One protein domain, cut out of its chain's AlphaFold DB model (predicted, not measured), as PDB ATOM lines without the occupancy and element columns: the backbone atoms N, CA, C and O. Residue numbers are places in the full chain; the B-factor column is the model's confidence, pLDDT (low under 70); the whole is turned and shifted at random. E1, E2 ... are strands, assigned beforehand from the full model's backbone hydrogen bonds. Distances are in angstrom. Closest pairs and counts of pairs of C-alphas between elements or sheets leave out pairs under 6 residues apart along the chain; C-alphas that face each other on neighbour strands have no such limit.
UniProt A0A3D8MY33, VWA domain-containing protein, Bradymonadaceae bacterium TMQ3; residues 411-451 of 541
ATOM      1  N   GLU A 411      -5.356 -43.425  25.758       88.00
ATOM      2  CA  GLU A 411      -3.956 -43.778  25.541       88.00
ATOM      3  C   GLU A 411      -3.427 -44.603  26.721       88.00
ATOM      4  O   GLU A 411      -3.691 -44.306  27.890       88.00
ATOM      5  N   CYS A 412      -2.673 -45.647  26.408       90.50
ATOM      6  CA  CYS A 412      -2.083 -46.551  27.382       90.50
ATOM      7  C   CYS A 412      -0.695 -47.002  26.938       90.50
ATOM      8  O   CYS A 412      -0.324 -46.892  25.768       90.50
ATOM      9  N   HIS A 413       0.071 -47.521  27.893       91.44
ATOM     10  CA  HIS A 413       1.387 -48.086  27.643       91.44
ATOM     11  C   HIS A 413       1.290 -49.619  27.617       91.44
ATOM     12  O   HIS A 413       0.827 -50.228  28.581       91.44
ATOM     13  N   THR A 414       1.690 -50.253  26.514       90.62
ATOM     14  CA  THR A 414       1.369 -51.667  26.212       90.62
ATOM     15  C   THR A 414       2.049 -52.693  27.118       90.62
ATOM     16  O   THR A 414       1.625 -53.845  27.159       90.62
ATOM     17  N   ASP A 415       3.089 -52.302  27.851       88.56
ATOM     18  CA  ASP A 415       3.777 -53.160  28.824       88.56
ATOM     19  C   ASP A 415       3.488 -52.800  30.292       88.56
ATOM     20  O   ASP A 415       4.104 -53.373  31.193       88.56
ATOM     21  N   ASN A 416       2.535 -51.896  30.541       86.50
ATOM     22  CA  ASN A 416       1.975 -51.748  31.877       86.50
ATOM     23  C   ASN A 416       1.080 -52.954  32.193       86.50
ATOM     24  O   ASN A 416       0.393 -53.500  31.327       86.50
ATOM     25  N   GLU A 417       1.065 -53.370  33.456       83.75
ATOM     26  CA  GLU A 417       0.057 -54.308  33.943       83.75
ATOM     27  C   GLU A 417      -1.283 -53.580  34.112       83.75
ATOM     28  O   GLU A 417      -1.332 -52.363  34.297       83.75
ATOM     29  N   PHE A 418      -2.392 -54.314  34.027       72.56
ATOM     30  CA  PHE A 418      -3.711 -53.732  34.258       72.56
ATOM     31  C   PHE A 418      -3.831 -53.225  35.713       72.56
ATOM     32  O   PHE A 418      -3.520 -53.996  36.628       72.56
ATOM     33  N   PRO A 419      -4.344 -51.998  35.960       73.12
ATOM     34  CA  PRO A 419      -4.896 -51.035  34.994       73.12
ATOM     35  C   PRO A 419      -3.822 -50.248  34.217       73.12
ATOM     36  O   PRO A 419      -3.005 -49.550  34.799       73.12
ATOM     37  N   PHE A 420      -3.884 -50.273  32.878       74.81
ATOM     38  CA  PHE A 420      -2.815 -49.768  31.993       74.81
ATOM     39  C   PHE A 420      -2.508 -48.261  32.102       74.81
ATOM     40  O   PHE A 420      -1.446 -47.815  31.660       74.81
ATOM     41  N   THR A 421      -3.431 -47.479  32.667       67.94
ATOM     42  CA  THR A 421      -3.272 -46.037  32.922       67.94
ATOM     43  C   THR A 421      -2.468 -45.738  34.189       67.94
ATOM     44  O   THR A 421      -2.083 -44.591  34.403       67.94
ATOM     45  N   GLU A 422      -2.203 -46.745  35.024       68.31
ATOM     46  CA  GLU A 422      -1.365 -46.644  36.217       68.31
ATOM     47  C   GLU A 422      -0.276 -47.720  36.156       68.31
ATOM     48  O   GLU A 422      -0.521 -48.899  36.393       68.31
ATOM     49  N   GLY A 423       0.953 -47.330  35.821       75.94
ATOM     50  CA  GLY A 423       2.056 -48.279  35.711       75.94
ATOM     51  C   GLY A 423       3.431 -47.632  35.848       75.94
ATOM     52  O   GLY A 423       3.538 -46.406  35.921       75.94
ATOM     53  N   PRO A 424       4.494 -48.452  35.936       80.06
ATOM     54  CA  PRO A 424       5.863 -47.965  36.077       80.06
ATOM     55  C   PRO A 424       6.348 -47.184  34.847       80.06
ATOM     56  O   PRO A 424       7.281 -46.392  34.984       80.06
ATOM     57  N   ASN A 425       5.718 -47.385  33.683       84.56
ATOM     58  CA  ASN A 425       6.063 -46.721  32.431       84.56
ATOM     59  C   ASN A 425       5.036 -45.628  32.102       84.56
ATOM     60  O   ASN A 425       3.822 -45.821  32.233       84.56
ATOM     61  N   THR A 426       5.536 -44.466  31.686       85.31
ATOM     62  CA  THR A 426       4.744 -43.265  31.403       85.31
ATOM     63  C   THR A 426       4.769 -42.938  29.916       85.31
ATOM     64  O   THR A 426       5.810 -43.048  29.284       85.31
ATOM     65  N   LEU A 427       3.647 -42.454  29.370       84.12
ATOM     66  CA  LEU A 427       3.585 -41.963  27.983       84.12
ATOM     67  C   LEU A 427       4.477 -40.731  27.762       84.12
ATOM     68  O   LEU A 427       5.016 -40.527  26.675       84.12
ATOM     69  N   ASP A 428       4.640 -39.904  28.799       81.44
ATOM     70  CA  ASP A 428       5.549 -38.763  28.754       81.44
ATOM     71  C   ASP A 428       7.002 -39.249  28.719       81.44
ATOM     72  O   ASP A 428       7.436 -40.016  29.580       81.44
ATOM     73  N   GLY A 429       7.748 -38.801  27.712       77.50
ATOM     74  CA  GLY A 429       9.141 -39.189  27.503       77.50
ATOM     75  C   GLY A 429       9.357 -40.510  26.763       77.50
ATOM     76  O   GLY A 429      10.512 -40.800  26.450       77.50
ATOM     77  N   GLU A 430       8.301 -41.252  26.417       89.06
ATOM     78  CA  GLU A 430       8.426 -42.474  25.617       89.06
ATOM     79  C   GLU A 430       9.130 -42.170  24.274       89.06
ATOM     80  O   GLU A 430       9.065 -41.048  23.738       89.06
ATOM     81  N   ARG A 431       9.858 -43.153  23.742       88.19
ATOM     82  CA  ARG A 431      10.607 -43.065  22.481       88.19
ATOM     83  C   ARG A 431      10.281 -44.206  21.520       88.19
ATOM     84  O   ARG A 431      10.399 -43.995  20.320       88.19
ATOM     85  N   ASN A 432       9.832 -45.354  22.015       90.25
ATOM     86  CA  ASN A 432       9.391 -46.500  21.234       90.25
ATOM     87  C   ASN A 432       7.894 -46.388  20.921       90.25
ATOM     88  O   ASN A 432       7.030 -46.594  21.777       90.25
ATOM     89  N   ARG A 433       7.576 -46.117  19.652       90.56
ATOM     90  CA  ARG A 433       6.188 -45.905  19.202       90.56
ATOM     91  C   ARG A 433       5.280 -47.119  19.401       90.56
ATOM     92  O   ARG A 433       4.080 -46.954  19.604       90.56
ATOM     93  N   CYS A 434       5.830 -48.334  19.375       91.38
ATOM     94  CA  CYS A 434       5.052 -49.560  19.565       91.38
ATOM     95  C   CYS A 434       4.613 -49.768  21.018       91.38
ATOM     96  O   CYS A 434       3.802 -50.653  21.302       91.38
ATOM     97  N   LYS A 435       5.137 -48.967  21.953       92.31
ATOM     98  CA  LYS A 435       4.704 -48.987  23.346       92.31
ATOM     99  C   LYS A 435       3.453 -48.167  23.608       92.31
ATOM    100  O   LYS A 435       2.781 -48.428  24.603       92.31
ATOM    101  N   ILE A 436       3.073 -47.282  22.691       90.88
ATOM    102  CA  ILE A 436       1.819 -46.538  22.775       90.88
ATOM    103  C   ILE A 436       0.672 -47.351  22.171       90.88
ATOM    104  O   ILE A 436       0.707 -47.778  21.013       90.88
ATOM    105  N   GLY A 437      -0.380 -47.517  22.963       92.06
ATOM    106  CA  GLY A 437      -1.621 -48.152  22.555       92.06
ATOM    107  C   GLY A 437      -2.857 -47.385  22.995       92.06
ATOM    108  O   GLY A 437      -2.770 -46.303  23.578       92.06
ATOM    109  N   VAL A 438      -4.018 -47.978  22.725       91.88
ATOM    110  CA  VAL A 438      -5.300 -47.555  23.288       91.88
ATOM    111  C   VAL A 438      -5.950 -48.685  24.062       91.88
ATOM    112  O   VAL A 438      -5.821 -49.863  23.727       91.88
ATOM    113  N   THR A 439      -6.657 -48.312  25.117       89.56
ATOM    114  CA  THR A 439      -7.454 -49.236  25.905       89.56
ATOM    115  C   THR A 439      -8.619 -49.767  25.072       89.56
ATOM    116  O   THR A 439      -9.425 -48.998  24.547       89.56
ATOM    117  N   VAL A 440      -8.733 -51.088  24.967       87.88
ATOM    118  CA  VAL A 440      -9.860 -51.769  24.319       87.88
ATOM    119  C   VAL A 440     -10.352 -52.910  25.202       87.88
ATOM    120  O   VAL A 440      -9.562 -53.538  25.912       87.88
ATOM    121  N   CYS A 441     -11.652 -53.192  25.172       85.62
ATOM    122  CA  CYS A 441     -12.189 -54.418  25.742       85.62
ATOM    123  C   CYS A 441     -12.569 -55.372  24.607       85.62
ATOM    124  O   CYS A 441     -13.552 -55.161  23.900       85.62
ATOM    125  N   ASN A 442     -11.786 -56.437  24.444       82.75
ATOM    126  CA  ASN A 442     -12.047 -57.479  23.457       82.75
ATOM    127  C   ASN A 442     -12.344 -58.787  24.193       82.75
ATOM    128  O   ASN A 442     -11.555 -59.213  25.034       82.75
ATOM    129  N   ASP A 443     -13.488 -59.410  23.889       80.25
ATOM    130  CA  ASP A 443     -13.944 -60.667  24.505       80.25
ATOM    131  C   ASP A 443     -13.885 -60.654  26.048       80.25
ATOM    132  O   ASP A 443     -13.384 -61.592  26.668       80.25
ATOM    133  N   ASP A 444     -14.379 -59.574  26.667       74.69
ATOM    134  CA  ASP A 444     -14.402 -59.373  28.127       74.69
ATOM    135  C   ASP A 444     -13.008 -59.302  28.791       74.69
ATOM    136  O   ASP A 444     -12.879 -59.380  30.017       74.69
ATOM    137  N   VAL A 445     -11.948 -59.113  27.995       82.25
ATOM    138  CA  VAL A 445     -10.574 -58.931  28.470       82.25
ATOM    139  C   VAL A 445     -10.114 -57.498  28.176       82.25
ATOM    140  O   VAL A 445      -9.996 -57.118  27.006       82.25
ATOM    141  N   PRO A 446      -9.814 -56.681  29.207       82.69
ATOM    142  CA  PRO A 446      -9.233 -55.366  28.990       82.69
ATOM    143  C   PRO A 446      -7.800 -55.528  28.482       82.69
ATOM    144  O   PRO A 446      -6.969 -56.186  29.112       82.69
ATOM    145  N   THR A 447      -7.495 -54.904  27.350       88.06
ATOM    146  CA  THR A 447      -6.165 -54.926  26.734       88.06
ATOM    147  C   THR A 447      -5.741 -53.521  26.311       88.06
ATOM    148  O   THR A 447      -6.573 -52.636  26.111       88.06
ATOM    149  N   CYS A 448      -4.430 -53.300  26.229       90.56
ATOM    150  CA  CYS A 448      -3.846 -52.113  25.616       90.56
ATOM    151  C   CYS A 448      -3.340 -52.513  24.227       90.56
ATOM    152  O   CYS A 448      -2.334 -53.218  24.122       90.56
ATOM    153  N   GLU A 449      -4.053 -52.127  23.170       91.69
ATOM    154  CA  GLU A 449      -3.683 -52.481  21.797       91.69
ATOM    155  C   GLU A 449      -2.776 -51.406  21.183       91.69
ATOM    156  O   GLU A 449      -3.163 -50.235  21.180       91.69
ATOM    157  N   PRO A 450      -1.585 -51.763  20.650       91.38
ATOM    158  CA  PRO A 450      -0.702 -50.808  19.987       91.38
ATOM    159  C   PRO A 450      -1.407 -50.115  18.818       91.38
ATOM    160  O   PRO A 450      -2.011 -50.778  17.972       91.38
ATOM    161  N   ILE A 451      -1.289 -48.789  18.738       91.00
ATOM    162  CA  ILE A 451      -1.908 -48.002  17.654       91.00
ATOM    163  C   ILE A 451      -0.930 -47.617  16.544       91.00
ATOM    164  O   ILE A 451      -1.369 -47.278  15.444       91.00
TER     165      ILE A 451
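What this domain is: This is residues 411 to 451 of the 541 residues of the protein "VWA domain-containing protein" of Bradymonadaceae bacterium TMQ3 (UniProt A0A3D8MY33). Little of this domain is regular structure: a long hairpin of two strands, E2 and E3, reaches out to one end, and a loop of unnamed chain, residues 414 to 435, fills the other. The short strand E1 pairs beside the start of E2, making a small antiparallel sheet in the order E1, E2, E3. The printed part has 41 residues, 16 of them in the three named strands, with no named helix. It is all strand and compact, with a radius of gyration of the C-alphas of 9.7 A, yet elongated, spanning 31 by 19 by 12 A.

Where its parts are: E1, residues 411 to 413, begins at C-alpha 411 (-3.956, -43.778, 25.541). E2, residues 436 to 442, is 17.7 A long. E3, residues 445 to 450, is 15.3 A long and ends at C-alpha 450 (-0.702, -50.808, 19.987).

How they stand to each other: The strands form a meander, each the antiparallel neighbour of the one before. In the hairpin E1 and E2, N 412 and O 437 are within hydrogen-bond range at 2.9 A. In the hairpin E2 and E3, at 150 degrees, N 440 and O 447 are too, at 2.9 A. The sheet is only just strongly twisted, its C-alphas up to 4.1 A off the best plane.

The domain as a whole: The C-alphas farthest apart, of Gly 429 and Asp 443, are 31.7 A apart. The printed part has no cut. The link E1 to E2 is long, 22 residues; E2 to E3 is tight. Mean pLDDT of the printed part is 84.9, with residues 421 to 422 under 70.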